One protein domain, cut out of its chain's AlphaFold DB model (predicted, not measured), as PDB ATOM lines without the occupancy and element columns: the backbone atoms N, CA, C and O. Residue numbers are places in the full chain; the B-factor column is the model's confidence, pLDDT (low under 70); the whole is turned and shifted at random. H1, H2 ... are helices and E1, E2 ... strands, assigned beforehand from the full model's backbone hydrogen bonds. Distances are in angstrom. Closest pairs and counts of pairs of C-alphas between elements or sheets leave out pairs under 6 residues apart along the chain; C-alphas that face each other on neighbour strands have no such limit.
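This is residues 213 to 328 of the 455 residues of an uncharacterized protein of Anaerotruncus sp. CAG:390 (UniProt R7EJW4). With little regular structure, the domain has a five-stranded sheet, E2-E3-E1-E8-E7, curled like part of a barrel at one end, and a small parallel sheet, E4-E5-E6, with H1 over one face at the other. The 116 printed residues, 43 in named elements, run E1 E2 E3 E4 E5 H1 E6 E7 E8; the class is mixed, as is the larger sheet. It is compact, radius of gyration of the C-alphas 13.4 A, spanning 40 by 30 by 24 A.

E3, residues 233 to 240, forms a hairpin with E2, residues 227 to 230; N 228 and O 235 are 2.8 A apart, within hydrogen-bond range. H1, residues 282 to 290, is on the small sheet at a height of 9.3 A; its O i to N i+4 pairs are each within range. The closest C-alphas of H1 and E5, residues 274 to 277, are Ala 283 and Gly 277, 6.0 A apart. E5, H1 and E6, residues 294 to 296, form a strand-helix-strand unit, parallel neighbour strands joined through a helix, with a right-handed crossover.

E1, residues 213 to 216, begins at (-7.649, 32.731, 10.226). E8, residues 322 to 326, ends at (-8.955, 38.759, 12.367). E4 is residues 251 to 253, E7 317 to 319. E3 is 20.4 A long.

The farthest C-alphas, Gly 291 and Asn 310, are 40.4 A apart. The printed part has no cut. Links E4 to E5 and E6 to E7 are long. Residues 299 to 304 have pLDDT under 70.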
ATOM      1  N   THR A 213      -8.427  33.904   9.817       93.69
ATOM      2  CA  THR A 213      -7.649  32.731  10.226       93.69
ATOM      3  C   THR A 213      -8.500  31.878  11.148       93.69
ATOM      4  O   THR A 213      -8.955  32.372  12.170       93.69
ATOM      5  N   LEU A 214      -8.706  30.609  10.823       94.62
ATOM      6  CA  LEU A 214      -9.343  29.656  11.720       94.62
ATOM      7  C   LEU A 214      -8.402  29.344  12.891       94.62
ATOM      8  O   LEU A 214      -7.278  28.888  12.680       94.62
ATOM      9  N   CYS A 215      -8.868  29.589  14.111       94.19
ATOM     10  CA  CYS A 215      -8.120  29.391  15.354       94.19
ATOM     11  C   CYS A 215      -8.634  28.209  16.183       94.19
ATOM     12  O   CYS A 215      -7.964  27.791  17.121       94.19
ATOM     13  N   GLY A 216      -9.802  27.667  15.847       92.69
ATOM     14  CA  GLY A 216     -10.406  26.556  16.570       92.69
ATOM     15  C   GLY A 216     -11.714  26.129  15.923       92.69
ATOM     16  O   GLY A 216     -12.407  26.955  15.323       92.69
ATOM     17  N   VAL A 217     -12.045  24.853  16.066       92.38
ATOM     18  CA  VAL A 217     -13.266  24.240  15.533       92.38
ATOM     19  C   VAL A 217     -14.086  23.595  16.654       92.38
ATOM     20  O   VAL A 217     -13.513  23.173  17.665       92.38
ATOM     21  N   PRO A 218     -15.417  23.482  16.499       90.94
ATOM     22  CA  PRO A 218     -16.238  22.747  17.448       90.94
ATOM     23  C   PRO A 218     -15.897  21.249  17.434       90.94
ATOM     24  O   PRO A 218     -15.407  20.695  16.446       90.94
ATOM     25  N   LYS A 219     -16.177  20.560  18.547       84.19
ATOM     26  CA  LYS A 219     -15.977  19.106  18.642       84.19
ATOM     27  C   LYS A 219     -16.848  18.388  17.613       84.19
ATOM     28  O   LYS A 219     -18.060  18.577  17.606       84.19
ATOM     29  N   GLY A 220     -16.231  17.532  16.802       81.75
ATOM     30  CA  GLY A 220     -16.929  16.793  15.747       81.75
ATOM     31  C   GLY A 220     -17.188  17.604  14.477       81.75
ATOM     32  O   GLY A 220     -18.036  17.204  13.690       81.75
ATOM     33  N   ALA A 221     -16.494  18.729  14.269       86.44
ATOM     34  CA  ALA A 221     -16.580  19.475  13.018       86.44
ATOM     35  C   ALA A 221     -16.184  18.601  11.814       86.44
ATOM     36  O   ALA A 221     -15.065  18.092  11.754       86.44
ATOM     37  N   GLU A 222     -17.091  18.482  10.845       88.25
ATOM     38  CA  GLU A 222     -16.873  17.719   9.609       88.25
ATOM     39  C   GLU A 222     -16.391  18.601   8.448       88.25
ATOM     40  O   GLU A 222     -15.841  18.098   7.469       88.25
ATOM     41  N   ALA A 223     -16.552  19.926   8.549       89.56
ATOM     42  CA  ALA A 223     -16.147  20.879   7.520       89.56
ATOM     43  C   ALA A 223     -15.673  22.216   8.105       89.56
ATOM     44  O   ALA A 223     -16.179  22.689   9.124       89.56
ATOM     45  N   ILE A 224     -14.715  22.841   7.419       90.69
ATOM     46  CA  ILE A 224     -14.298  24.225   7.655       90.69
ATOM     47  C   ILE A 224     -15.121  25.147   6.741       90.69
ATOM     48  O   ILE A 224     -15.203  24.882   5.540       90.69
ATOM     49  N   PRO A 225     -15.690  26.249   7.256       90.50
ATOM     50  CA  PRO A 225     -16.405  27.209   6.422       90.50
ATOM     51  C   PRO A 225     -15.449  27.917   5.454       90.50
ATOM     52  O   PRO A 225     -14.382  28.386   5.853       90.50
ATOM     53  N   ALA A 226     -15.846  28.043   4.186       89.81
ATOM     54  CA  ALA A 226     -15.059  28.756   3.175       89.81
ATOM     55  C   ALA A 226     -15.023  30.275   3.428       89.81
ATOM     56  O   ALA A 226     -14.010  30.939   3.176       89.81
ATOM     57  N   SER A 227     -16.117  30.811   3.970       90.25
ATOM     58  CA  SER A 227     -16.312  32.227   4.272       90.25
ATOM     59  C   SER A 227     -17.296  32.427   5.423       90.25
ATOM     60  O   SER A 227     -18.148  31.577   5.666       90.25
ATOM     61  N   VAL A 228     -17.202  33.576   6.084       91.69
ATOM     62  CA  VAL A 228     -18.057  34.003   7.196       91.69
ATOM     63  C   VAL A 228     -18.538  35.426   6.914       91.69
ATOM     64  O   VAL A 228     -17.744  36.272   6.499       91.69
ATOM     65  N   SER A 229     -19.818  35.711   7.146       91.50
ATOM     66  CA  SER A 229     -20.361  37.070   7.095       91.50
ATOM     67  C   SER A 229     -20.064  37.795   8.409       91.50
ATOM     68  O   SER A 229     -20.531  37.395   9.472       91.50
ATOM     69  N   VAL A 230     -19.268  38.859   8.363       90.38
ATOM     70  CA  VAL A 230     -18.908  39.663   9.539       90.38
ATOM     71  C   VAL A 230     -19.428  41.075   9.324       90.38
ATOM     72  O   VAL A 230     -18.972  41.768   8.415       90.38
ATOM     73  N   ASN A 231     -20.382  41.504  10.151       90.56
ATOM     74  CA  ASN A 231     -21.061  42.801  10.041       90.56
ATOM     75  C   ASN A 231     -21.661  43.043   8.640       90.56
ATOM     76  O   ASN A 231     -21.583  44.147   8.105       90.56
ATOM     77  N   GLY A 232     -22.215  41.994   8.022       84.56
ATOM     78  CA  GLY A 232     -22.812  42.051   6.684       84.56
ATOM     79  C   GLY A 232     -21.817  41.991   5.519       84.56
ATOM     80  O   GLY A 232     -22.242  42.010   4.365       84.56
ATOM     81  N   GLU A 233     -20.508  41.893   5.780       88.81
ATOM     82  CA  GLU A 233     -19.488  41.689   4.750       88.81
ATOM     83  C   GLU A 233     -18.976  40.240   4.739       88.81
ATOM     84  O   GLU A 233     -18.510  39.721   5.753       88.81
ATOM     85  N   MET A 234     -18.990  39.604   3.565       89.56
ATOM     86  CA  MET A 234     -18.438  38.259   3.375       89.56
ATOM     87  C   MET A 234     -16.907  38.271   3.425       89.56
ATOM     88  O   MET A 234     -16.245  38.934   2.624       89.56
ATOM     89  N   ARG A 235     -16.338  37.500   4.354       91.38
ATOM     90  CA  ARG A 235     -14.894  37.373   4.580       91.38
ATOM     91  C   ARG A 235     -14.445  35.925   4.423       91.38
ATOM     92  O   ARG A 235     -14.984  35.030   5.065       91.38
ATOM     93  N   ASN A 236     -13.432  35.690   3.593       91.94
ATOM     94  CA  ASN A 236     -12.930  34.341   3.318       91.94
ATOM     95  C   ASN A 236     -12.064  33.817   4.465       91.94
ATOM     96  O   ASN A 236     -11.209  34.541   4.978       91.94
ATOM     97  N   VAL A 237     -12.210  32.539   4.802       91.88
ATOM     98  CA  VAL A 237     -11.281  31.827   5.684       91.88
ATOM     99  C   VAL A 237     -10.121  31.337   4.825       91.88
ATOM    100  O   VAL A 237     -10.313  30.518   3.934       91.88
ATOM    101  N   THR A 238      -8.917  31.872   5.045       92.88
ATOM    102  CA  THR A 238      -7.764  31.568   4.172       92.88
ATOM    103  C   THR A 238      -6.619  30.847   4.855       92.88
ATOM    104  O   THR A 238      -5.699  30.394   4.174       92.88
ATOM    105  N   SER A 239      -6.651  30.756   6.180       92.81
ATOM    106  CA  SER A 239      -5.561  30.197   6.973       92.81
ATOM    107  C   SER A 239      -6.078  29.395   8.158       92.81
ATOM    108  O   SER A 239      -7.104  29.745   8.732       92.81
ATOM    109  N   VAL A 240      -5.342  28.355   8.548       94.50
ATOM    110  CA  VAL A 240      -5.598  27.544   9.749       94.50
ATOM    111  C   VAL A 240      -4.398  27.658  10.687       94.50
ATOM    112  O   VAL A 240      -3.261  27.419  10.273       94.50
ATOM    113  N   ALA A 241      -4.644  28.070  11.930       94.69
ATOM    114  CA  ALA A 241      -3.610  28.282  12.937       94.69
ATOM    115  C   ALA A 241      -3.095  26.966  13.551       94.69
ATOM    116  O   ALA A 241      -3.723  25.913  13.440       94.69
ATOM    117  N   SER A 242      -1.948  27.052  14.229       92.81
ATOM    118  CA  SER A 242      -1.418  25.979  15.084       92.81
ATOM    119  C   SER A 242      -2.471  25.552  16.113       92.81
ATOM    120  O   SER A 242      -3.148  26.406  16.689       92.81
ATOM    121  N   GLY A 243      -2.650  24.241  16.296       91.81
ATOM    122  CA  GLY A 243      -3.639  23.665  17.215       91.81
ATOM    123  C   GLY A 243      -5.115  23.910  16.870       91.81
ATOM    124  O   GLY A 243      -5.986  23.448  17.600       91.81
ATOM    125  N   ALA A 244      -5.440  24.598  15.769       93.19
ATOM    126  CA  ALA A 244      -6.825  24.955  15.448       93.19
ATOM    127  C   ALA A 244      -7.732  23.748  15.144       93.19
ATOM    128  O   ALA A 244      -8.953  23.867  15.218       93.19
ATOM    129  N   LEU A 245      -7.148  22.602  14.791       92.19
ATOM    130  CA  LEU A 245      -7.836  21.346  14.483       92.19
ATOM    131  C   LEU A 245      -7.621  20.293  15.580       92.19
ATOM    132  O   LEU A 245      -7.745  19.092  15.332       92.19
ATOM    133  N   GLU A 246      -7.255  20.720  16.787       89.94
ATOM    134  CA  GLU A 246      -6.996  19.803  17.887       89.94
ATOM    135  C   GLU A 246      -8.247  18.986  18.249       89.94
ATOM    136  O   GLU A 246      -9.324  19.520  18.508       89.94
ATOM    137  N   GLY A 247      -8.104  17.658  18.260       83.75
ATOM    138  CA  GLY A 247      -9.188  16.735  18.595       83.75
ATOM    139  C   GLY A 247     -10.189  16.460  17.468       83.75
ATOM    140  O   GLY A 247     -11.171  15.757  17.713       83.75
ATOM    141  N   VAL A 248      -9.960  16.953  16.243       86.94
ATOM    142  CA  VAL A 248     -10.790  16.592  15.083       86.94
ATOM    143  C   VAL A 248     -10.508  15.149  14.667       86.94
ATOM    144  O   VAL A 248      -9.410  14.814  14.223       86.94
ATOM    145  N   GLY A 249     -11.513  14.287  14.810       81.19
ATOM    146  CA  GLY A 249     -11.491  12.901  14.342       81.19
ATOM    147  C   GLY A 249     -12.409  12.680  13.140       81.19
ATOM    148  O   GLY A 249     -13.171  13.560  12.753       81.19
ATOM    149  N   GLY A 250     -12.361  11.477  12.566       88.62
ATOM    150  CA  GLY A 250     -13.248  11.097  11.465       88.62
ATOM    151  C   GLY A 250     -12.831  11.729  10.142       88.62
ATOM    152  O   GLY A 250     -11.729  11.468   9.665       88.62
ATOM    153  N   THR A 251     -13.715  12.521   9.541       89.69
ATOM    154  CA  THR A 251     -13.507  13.149   8.231       89.69
ATOM    155  C   THR A 251     -13.601  14.661   8.378       89.69
ATOM    156  O   THR A 251     -14.537  15.145   9.003       89.69
ATOM    157  N   LEU A 252     -12.651  15.396   7.799       91.38
ATOM    158  CA  LEU A 252     -12.640  16.855   7.818       91.38
ATOM    159  C   LEU A 252     -12.487  17.402   6.403       91.38
ATOM    160  O   LEU A 252     -11.482  17.167   5.732       91.38
ATOM    161  N   MET A 253     -13.465  18.188   5.980       90.62
ATOM    162  CA  MET A 253     -13.454  18.882   4.708       90.62
ATOM    163  C   MET A 253     -12.827  20.270   4.830       90.62
ATOM    164  O   MET A 253     -13.236  21.083   5.660       90.62
ATOM    165  N   ILE A 254     -11.844  20.549   3.976       92.12
ATOM    166  CA  ILE A 254     -11.121  21.821   3.935       92.12
ATOM    167  C   ILE A 254     -11.354  22.484   2.563       92.12
ATOM    168  O   ILE A 254     -10.997  21.889   1.542       92.12
ATOM    169  N   PRO A 255     -11.931  23.701   2.510       90.50
ATOM    170  CA  PRO A 255     -12.253  24.385   1.257       90.50
ATOM    171  C   PRO A 255     -11.009  24.952   0.552       90.50
ATOM    172  O   PRO A 255      -9.981  25.211   1.181       90.50
ATOM    173  N   GLU A 256     -11.106  25.205  -0.761       89.88
ATOM    174  CA  GLU A 256     -10.007  25.754  -1.584       89.88
ATOM    175  C   GLU A 256      -9.622  27.188  -1.178       89.88
ATOM    176  O   GLU A 256      -8.501  27.643  -1.433       89.88
ATOM    177  N   THR A 257     -10.522  27.902  -0.496       89.75
ATOM    178  CA  THR A 257     -10.238  29.225   0.070       89.75
ATOM    179  C   THR A 257      -9.089  29.194   1.079       89.75
ATOM    180  O   THR A 257      -8.355  30.185   1.178       89.75
ATOM    181  N   VAL A 258      -8.872  28.064   1.766       92.19
ATOM    182  CA  VAL A 258      -7.758  27.854   2.696       92.19
ATOM    183  C   VAL A 258      -6.465  27.635   1.912       92.19
ATOM    184  O   VAL A 258      -6.254  26.613   1.263       92.19
ATOM    185  N   LYS A 259      -5.561  28.613   2.003       93.50
ATOM    186  CA  LYS A 259      -4.278  28.641   1.284       93.50
ATOM    187  C   LYS A 259      -3.097  28.241   2.155       93.50
ATOM    188  O   LYS A 259      -2.065  27.843   1.623       93.50
ATOM    189  N   THR A 260      -3.217  28.379   3.473       92.50
ATOM    190  CA  THR A 260      -2.139  28.064   4.415       92.50
ATOM    191  C   THR A 260      -2.671  27.316   5.632       92.50
ATOM    192  O   THR A 260      -3.689  27.680   6.213       92.50
ATOM    193  N   ILE A 261      -1.968  26.262   6.032       93.56
ATOM    194  CA  ILE A 261      -2.296  25.446   7.204       93.56
ATOM    195  C   ILE A 261      -1.000  25.287   7.992       93.56
ATOM    196  O   ILE A 261       0.036  24.994   7.397       93.56
ATOM    197  N   ALA A 262      -1.037  25.551   9.297       92.75
ATOM    198  CA  ALA A 262       0.118  25.341  10.161       92.75
ATOM    199  C   ALA A 262       0.498  23.850  10.213       92.75
ATOM    200  O   ALA A 262      -0.381  22.991  10.291       92.75
ATOM    201  N   ASP A 263       1.796  23.539  10.208       89.19
ATOM    202  CA  ASP A 263       2.285  22.148  10.231       89.19
ATOM    203  C   ASP A 263       1.807  21.380  11.480       89.19
ATOM    204  O   ASP A 263       1.610  20.168  11.445       89.19
ATOM    205  N   ASP A 264       1.567  22.097  12.575       90.19
ATOM    206  CA  ASP A 264       1.082  21.612  13.865       90.19
ATOM    207  C   ASP A 264      -0.412  21.918  14.103       90.19
ATOM    208  O   ASP A 264      -0.876  21.970  15.244       90.19
ATOM    209  N   ALA A 265      -1.206  22.105  13.041       91.44
ATOM    210  CA  ALA A 265      -2.634  22.428  13.147       91.44
ATOM    211  C   ALA A 265      -3.457  21.399  13.956       91.44
ATOM    212  O   ALA A 265      -4.435  21.782  14.589       91.44
ATOM    213  N   LEU A 266      -3.064  20.117  13.983       90.00
ATOM    214  CA  LEU A 266      -3.736  19.054  14.760       90.00
ATOM    215  C   LEU A 266      -3.424  19.075  16.272       90.00
ATOM    216  O   LEU A 266      -3.996  18.287  17.038       90.00
ATOM    217  N   GLY A 267      -2.519  19.953  16.712       87.31
ATOM    218  CA  GLY A 267      -2.116  20.058  18.111       87.31
ATOM    219  C   GLY A 267      -1.490  18.768  18.650       87.31
ATOM    220  O   GLY A 267      -0.836  18.019  17.923       87.31
ATOM    221  N   SER A 268      -1.695  18.499  19.942       85.12
ATOM    222  CA  SER A 268      -1.087  17.348  20.636       85.12
ATOM    223  C   SER A 268      -2.037  16.155  20.792       85.12
ATOM    224  O   SER A 268      -1.673  15.147  21.395       85.12
ATOM    225  N   SER A 269      -3.255  16.248  20.249       76.44
ATOM    226  CA  SER A 269      -4.325  15.259  20.446       76.44
ATOM    227  C   SER A 269      -4.053  13.869  19.854       76.44
ATOM    228  O   SER A 269      -4.704  12.902  20.245       76.44
ATOM    229  N   GLY A 270      -3.127  13.752  18.894       76.25
ATOM    230  CA  GLY A 270      -2.840  12.500  18.182       76.25
ATOM    231  C   GLY A 270      -3.958  12.034  17.237       76.25
ATOM    232  O   GLY A 270      -3.861  10.941  16.675       76.25
ATOM    233  N   ALA A 271      -5.008  12.839  17.049       83.56
ATOM    234  CA  ALA A 271      -6.105  12.532  16.141       83.56
ATOM    235  C   ALA A 271      -5.625  12.502  14.679       83.56
ATOM    236  O   ALA A 271      -4.794  13.311  14.261       83.56
ATOM    237  N   ARG A 272      -6.147  11.551  13.898       88.12
ATOM    238  CA  ARG A 272      -5.802  11.349  12.483       88.12
ATOM    239  C   ARG A 272      -7.055  11.399  11.611       88.12
ATOM    240  O   ARG A 272      -7.579  10.341  11.263       88.12
ATOM    241  N   PRO A 273      -7.576  12.598  11.312       91.38
ATOM    242  CA  PRO A 273      -8.728  12.729  10.435       91.38
ATOM    243  C   PRO A 273      -8.361  12.381   8.987       91.38
ATOM    244  O   PRO A 273      -7.222  12.562   8.552       91.38
ATOM    245  N   VAL A 274      -9.354  11.918   8.234       93.12
ATOM    246  CA  VAL A 274      -9.307  11.845   6.773       93.12
ATOM    247  C   VAL A 274      -9.588  13.241   6.229       93.12
ATOM    248  O   VAL A 274     -10.656  13.802   6.476       93.12
ATOM    249  N   ILE A 275      -8.636  13.808   5.495       93.75
ATOM    250  CA  ILE A 275      -8.762  15.145   4.916       93.75
ATOM    251  C   ILE A 275      -9.467  15.049   3.565       93.75
ATOM    252  O   ILE A 275      -9.019  14.324   2.677       93.75
ATOM    253  N   ILE A 276     -10.545  15.810   3.396       92.94
ATOM    254  CA  ILE A 276     -11.245  15.968   2.120       92.94
ATOM    255  C   ILE A 276     -10.951  17.350   1.549       92.94
ATOM    256  O   ILE A 276     -11.115  18.358   2.237       92.94
ATOM    257  N   GLY A 277     -10.548  17.411   0.282       91.56
ATOM    258  CA  GLY A 277     -10.363  18.676  -0.420       91.56
ATOM    259  C   GLY A 277      -9.986  18.491  -1.885       91.56
ATOM    260  O   GLY A 277      -9.852  17.373  -2.376       91.56
ATOM    261  N   LYS A 278      -9.783  19.604  -2.588       90.81
ATOM    262  CA  LYS A 278      -9.389  19.601  -4.000       90.81
ATOM    263  C   LYS A 278      -7.942  19.138  -4.178       90.81
ATOM    264  O   LYS A 278      -7.069  19.496  -3.376       90.81
ATOM    265  N   SER A 279      -7.655  18.390  -5.240       88.44
ATOM    266  CA  SER A 279      -6.281  18.003  -5.571       88.44
ATOM    267  C   SER A 279      -5.391  19.229  -5.823       88.44
ATOM    268  O   SER A 279      -5.815  20.230  -6.399       88.44
ATOM    269  N   GLY A 280      -4.153  19.185  -5.323       86.88
ATOM    270  CA  GLY A 280      -3.199  20.301  -5.405       86.88
ATOM    271  C   GLY A 280      -3.459  21.477  -4.449       86.88
ATOM    272  O   GLY A 280      -2.705  22.449  -4.480       86.88
ATOM    273  N   SER A 281      -4.482  21.406  -3.591       90.31
ATOM    274  CA  SER A 281      -4.782  22.438  -2.585       90.31
ATOM    275  C   SER A 281      -3.834  22.403  -1.375       90.31
ATOM    276  O   SER A 281      -3.072  21.452  -1.170       90.31
ATOM    277  N   ALA A 282      -3.922  23.425  -0.512       90.62
ATOM    278  CA  ALA A 282      -3.213  23.437   0.770       90.62
ATOM    279  C   ALA A 282      -3.615  22.252   1.668       90.62
ATOM    280  O   ALA A 282      -2.773  21.726   2.391       90.62
ATOM    281  N   ALA A 283      -4.866  21.786   1.571       91.06
ATOM    282  CA  ALA A 283      -5.350  20.604   2.277       91.06
ATOM    283  C   ALA A 283      -4.614  19.329   1.833       91.06
ATOM    284  O   ALA A 283      -4.180  18.542   2.673       91.06
ATOM    285  N   ALA A 284      -4.403  19.159   0.523       91.88
ATOM    286  CA  ALA A 284      -3.643  18.033  -0.024       91.88
ATOM    287  C   ALA A 284      -2.167  18.075   0.412       91.88
ATOM    288  O   ALA A 284      -1.591  17.051   0.788       91.88
ATOM    289  N   ALA A 285      -1.555  19.265   0.396       92.94
ATOM    290  CA  ALA A 285      -0.181  19.459   0.856       92.94
ATOM    291  C   ALA A 285      -0.025  19.149   2.355       92.94
ATOM    292  O   ALA A 285       0.912  18.447   2.735       92.94
ATOM    293  N   PHE A 286      -0.968  19.615   3.177       93.50
ATOM    294  CA  PHE A 286      -1.006  19.364   4.616       93.50
ATOM    295  C   PHE A 286      -1.222  17.883   4.946       93.50
ATOM    296  O   PHE A 286      -0.485  17.320   5.749       93.50
ATOM    297  N   ALA A 287      -2.172  17.209   4.289       93.00
ATOM    298  CA  ALA A 287      -2.392  15.778   4.497       93.00
ATOM    299  C   ALA A 287      -1.129  14.965   4.173       93.00
ATOM    300  O   ALA A 287      -0.745  14.068   4.924       93.00
ATOM    301  N   LYS A 288      -0.423  15.333   3.096       93.31
ATOM    302  CA  LYS A 288       0.846  14.708   2.717       93.31
ATOM    303  C   LYS A 288       1.959  14.961   3.739       93.31
ATOM    304  O   LYS A 288       2.690  14.024   4.049       93.31
ATOM    305  N   SER A 289       2.118  16.190   4.237       91.00
ATOM    306  CA  SER A 289       3.172  16.521   5.210       91.00
ATOM    307  C   SER A 289       2.909  15.903   6.587       91.00
ATOM    308  O   SER A 289       3.843  15.413   7.218       91.00
ATOM    309  N   ALA A 290       1.647  15.857   7.017       89.25
ATOM    310  CA  ALA A 290       1.224  15.277   8.291       89.25
ATOM    311  C   ALA A 290       1.041  13.742   8.250       89.25
ATOM    312  O   ALA A 290       0.833  13.115   9.291       89.25
ATOM    313  N   GLY A 291       1.121  13.115   7.068       90.75
ATOM    314  CA  GLY A 291       0.944  11.669   6.895       90.75
ATOM    315  C   GLY A 291      -0.492  11.188   7.148       90.75
ATOM    316  O   GLY A 291      -0.688  10.141   7.766       90.75
ATOM    317  N   LEU A 292      -1.480  11.972   6.713       92.62
ATOM    318  CA  LEU A 292      -2.916  11.711   6.851       92.62
ATOM    319  C   LEU A 292      -3.498  11.114   5.561       92.62
ATOM    320  O   LEU A 292      -2.953  11.297   4.471       92.62
ATOM    321  N   GLU A 293      -4.634  10.424   5.677       94.38
ATOM    322  CA  GLU A 293      -5.405   9.992   4.506       94.38
ATOM    323  C   GLU A 293      -6.034  11.217   3.825       94.38
ATOM    324  O   GLU A 293      -6.600  12.081   4.494       94.38
ATOM    325  N   PHE A 294      -5.943  11.283   2.495       94.75
ATOM    326  CA  PHE A 294      -6.523  12.352   1.684       94.75
ATOM    327  C   PHE A 294      -7.532  11.777   0.689       94.75
ATOM    328  O   PHE A 294      -7.226  10.804  -0.003       94.75
ATOM    329  N   ARG A 295      -8.711  12.396   0.591       93.94
ATOM    330  CA  ARG A 295      -9.731  12.081  -0.416       93.94
ATOM    331  C   ARG A 295     -10.060  13.322  -1.234       93.94
ATOM    332  O   ARG A 295     -10.330  14.390  -0.687       93.94
ATOM    333  N   GLU A 296     -10.042  13.161  -2.548       91.38
ATOM    334  CA  GLU A 296     -10.339  14.240  -3.483       91.38
ATOM    335  C   GLU A 296     -11.844  14.534  -3.521       91.38
ATOM    336  O   GLU A 296     -12.665  13.618  -3.573       91.38
ATOM    337  N   SER A 297     -12.197  15.818  -3.483       85.81
ATOM    338  CA  SER A 297     -13.559  16.310  -3.697       85.81
ATOM    339  C   SER A 297     -13.514  17.651  -4.425       85.81
ATOM    340  O   SER A 297     -12.770  18.546  -4.020       85.81
ATOM    341  N   ASP A 298     -14.340  17.784  -5.464       70.88
ATOM    342  CA  ASP A 298     -14.518  19.020  -6.243       70.88
ATOM    343  C   ASP A 298     -15.583  19.961  -5.649       70.88
ATOM    344  O   ASP A 298     -15.700  21.111  -6.069       70.88
ATOM    345  N   GLY A 299     -16.387  19.476  -4.697       61.31
ATOM    346  CA  GLY A 299     -17.423  20.270  -4.036       61.31
ATOM    347  C   GLY A 299     -16.882  21.037  -2.832       61.31
ATOM    348  O   GLY A 299     -15.946  20.572  -2.187       61.31
ATOM    349  N   GLU A 300     -17.499  22.171  -2.499       60.81
ATOM    350  CA  GLU A 300     -17.434  22.792  -1.167       60.81
ATOM    351  C   GLU A 300     -18.632  22.291  -0.341       60.81
ATOM    352  O   GLU A 300     -19.720  22.105  -0.890       60.81
ATOM    353  N   ALA A 301     -18.460  22.037   0.963       55.56
ATOM    354  CA  ALA A 301     -19.600  21.713   1.817       55.56
ATOM    355  C   ALA A 301     -20.537  22.924   1.839       55.56
ATOM    356  O   ALA A 301     -20.159  23.997   2.313       55.56
ATOM    357  N   ALA A 302     -21.760  22.740   1.341       51.34
ATOM    358  CA  ALA A 302     -22.856  23.684   1.499       51.34
ATOM    359  C   ALA A 302     -23.329  23.659   2.962       51.34
ATOM    360  O   ALA A 302     -24.342  23.052   3.292       51.34
ATOM    361  N   GLY A 303     -22.526  24.238   3.854       58.94
ATOM    362  CA  GLY A 303     -22.958  24.599   5.199       58.94
ATOM    363  C   GLY A 303     -23.635  25.966   5.187       58.94
ATOM    364  O   GLY A 303     -23.396  26.772   4.283       58.94
ATOM    365  N   ASP A 304     -24.461  26.236   6.198       63.47
ATOM    366  CA  ASP A 304     -25.002  27.576   6.412       63.47
ATOM    367  C   ASP A 304     -23.860  28.595   6.521       63.47
ATOM    368  O   ASP A 304     -22.813  28.343   7.131       63.47
ATOM    369  N   VAL A 305     -24.049  29.761   5.904       76.88
ATOM    370  CA  VAL A 305     -23.077  30.850   5.994       76.88
ATOM    371  C   VAL A 305     -23.086  31.367   7.426       76.88
ATOM    372  O   VAL A 305     -24.010  32.070   7.829       76.88
ATOM    373  N   LEU A 306     -22.037  31.040   8.182       88.44
ATOM    374  CA  LEU A 306     -21.829  31.587   9.518       88.44
ATOM    375  C   LEU A 306     -21.844  33.116   9.450       88.44
ATOM    376  O   LEU A 306     -21.153  33.715   8.619       88.44
ATOM    377  N   SER A 307     -22.612  33.745  10.335       89.62
ATOM    378  CA  SER A 307     -22.755  35.198  10.373       89.62
ATOM    379  C   SER A 307     -22.645  35.744  11.787       89.62
ATOM    380  O   SER A 307     -23.216  35.181  12.717       89.62
ATOM    381  N   VAL A 308     -21.964  36.877  11.938       90.81
ATOM    382  CA  VAL A 308     -21.894  37.631  13.192       90.81
ATOM    383  C   VAL A 308     -22.128  39.115  12.923       90.81
ATOM    384  O   VAL A 308     -21.593  39.677  11.965       90.81
ATOM    385  N   GLU A 309     -22.921  39.752  13.780       88.88
ATOM    386  CA  GLU A 309     -23.173  41.195  13.763       88.88
ATOM    387  C   GLU A 309     -22.520  41.881  14.965       88.88
ATOM    388  O   GLU A 309     -22.301  41.264  16.006       88.88
ATOM    389  N   ASN A 310     -22.231  43.177  14.823       85.25
ATOM    390  CA  ASN A 310     -21.561  44.007  15.829       85.25
ATOM    391  C   ASN A 310     -20.228  43.425  16.336       85.25
ATOM    392  O   ASN A 310     -19.818  43.671  17.470       85.25
ATOM    393  N   ALA A 311     -19.537  42.664  15.489       85.69
ATOM    394  CA  ALA A 311     -18.223  42.130  15.790       85.69
ATOM    395  C   ALA A 311     -17.186  43.260  15.849       85.69
ATOM    396  O   ALA A 311     -17.049  44.028  14.890       85.69
ATOM    397  N   ALA A 312     -16.440  43.328  16.953       83.88
ATOM    398  CA  ALA A 312     -15.319  44.245  17.105       83.88
ATOM    399  C   ALA A 312     -14.194  43.895  16.118       83.88
ATOM    400  O   ALA A 312     -13.889  42.723  15.882       83.88
ATOM    401  N   GLU A 313     -13.564  44.909  15.523       81.56
ATOM    402  CA  GLU A 313     -12.419  44.695  14.637       81.56
ATOM    403  C   GLU A 313     -11.203  44.192  15.424       81.56
ATOM    404  O   GLU A 313     -10.964  44.593  16.561       81.56
ATOM    405  N   HIS A 314     -10.406  43.324  14.795       83.38
ATOM    406  CA  HIS A 314      -9.165  42.763  15.352       83.38
ATOM    407  C   HIS A 314      -9.317  41.888  16.612       83.38
ATOM    408  O   HIS A 314      -8.309  41.423  17.145       83.38
ATOM    409  N   GLU A 315     -10.540  41.623  17.070       86.50
ATOM    410  CA  GLU A 315     -10.813  40.662  18.138       86.50
ATOM    411  C   GLU A 315     -11.092  39.261  17.581       86.50
ATOM    412  O   GLU A 315     -11.380  39.070  16.395       86.50
ATOM    413  N   MET A 316     -10.965  38.255  18.444       89.00
ATOM    414  CA  MET A 316     -11.270  36.873  18.091       89.00
ATOM    415  C   MET A 316     -12.786  36.705  17.969       89.00
ATOM    416  O   MET A 316     -13.527  36.992  18.905       89.00
ATOM    417  N   LEU A 317     -13.241  36.234  16.812       92.06
ATOM    418  CA  LEU A 317     -14.648  35.939  16.563       92.06
ATOM    419  C   LEU A 317     -14.952  34.529  17.060       92.06
ATOM    420  O   LEU A 317     -14.161  33.620  16.810       92.06
ATOM    421  N   SER A 318     -16.094  34.341  17.714       91.50
ATOM    422  CA  SER A 318     -16.608  33.027  18.105       91.50
ATOM    423  C   SER A 318     -18.017  32.865  17.548       91.50
ATOM    424  O   SER A 318     -18.885  33.679  17.862       91.50
ATOM    425  N   ILE A 319     -18.226  31.873  16.681       91.12
ATOM    426  CA  ILE A 319     -19.496  31.643  15.973       91.12
ATOM    427  C   ILE A 319     -19.726  30.136  15.910       91.12
ATOM    428  O   ILE A 319     -18.887  29.419  15.372       91.12
ATOM    429  N   ASP A 320     -20.823  29.649  16.490       87.62
ATOM    430  CA  ASP A 320     -21.194  28.223  16.505       87.62
ATOM    431  C   ASP A 320     -20.059  27.273  16.931       87.62
ATOM    432  O   ASP A 320     -19.888  26.167  16.421       87.62
ATOM    433  N   GLY A 321     -19.238  27.724  17.884       87.38
ATOM    434  CA  GLY A 321     -18.087  26.979  18.400       87.38
ATOM    435  C   GLY A 321     -16.842  27.013  17.507       87.38
ATOM    436  O   GLY A 321     -15.786  26.549  17.936       87.38
ATOM    437  N   PHE A 322     -16.920  27.601  16.312       92.31
ATOM    438  CA  PHE A 322     -15.740  27.999  15.553       92.31
ATOM    439  C   PHE A 322     -15.142  29.264  16.142       92.31
ATOM    440  O   PHE A 322     -15.856  30.149  16.615       92.31
ATOM    441  N   SER A 323     -13.822  29.379  16.042       93.94
ATOM    442  CA  SER A 323     -13.129  30.606  16.400       93.94
ATOM    443  C   SER A 323     -12.245  31.116  15.273       93.94
ATOM    444  O   SER A 323     -11.502  30.351  14.654       93.94
ATOM    445  N   PHE A 324     -12.319  32.420  15.009       94.12
ATOM    446  CA  PHE A 324     -11.607  33.065  13.912       94.12
ATOM    447  C   PHE A 324     -10.787  34.259  14.398       94.12
ATOM    448  O   PHE A 324     -11.302  35.186  15.020       94.12
ATOM    449  N   GLY A 325      -9.501  34.265  14.067       91.62
ATOM    450  CA  GLY A 325      -8.626  35.420  14.188       91.62
ATOM    451  C   GLY A 325      -8.819  36.386  13.020       91.62
ATOM    452  O   GLY A 325      -8.831  35.984  11.852       91.62
ATOM    453  N   GLN A 326      -8.927  37.672  13.342       90.56
ATOM    454  CA  GLN A 326      -8.955  38.759  12.367       90.56
ATOM    455  C   GLN A 326      -7.545  39.309  12.113       90.56
ATOM    456  O   GLN A 326      -6.673  39.266  12.983       90.56
ATOM    457  N   SER A 327      -7.307  39.838  10.909       85.94
ATOM    458  CA  SER A 327      -6.027  40.471  10.586       85.94
ATOM    459  C   SER A 327      -5.826  41.739  11.414       85.94
ATOM    460  O   SER A 327      -6.716  42.577  11.495       85.94
ATOM    461  N   ASP A 328      -4.633  41.896  11.976       86.38
ATOM    462  CA  ASP A 328      -4.198  43.117  12.662       86.38
ATOM    463  C   ASP A 328      -2.789  43.510  12.183       86.38
ATOM    464  O   ASP A 328      -1.828  43.726  12.928       86.38
TER     465      ASP A 328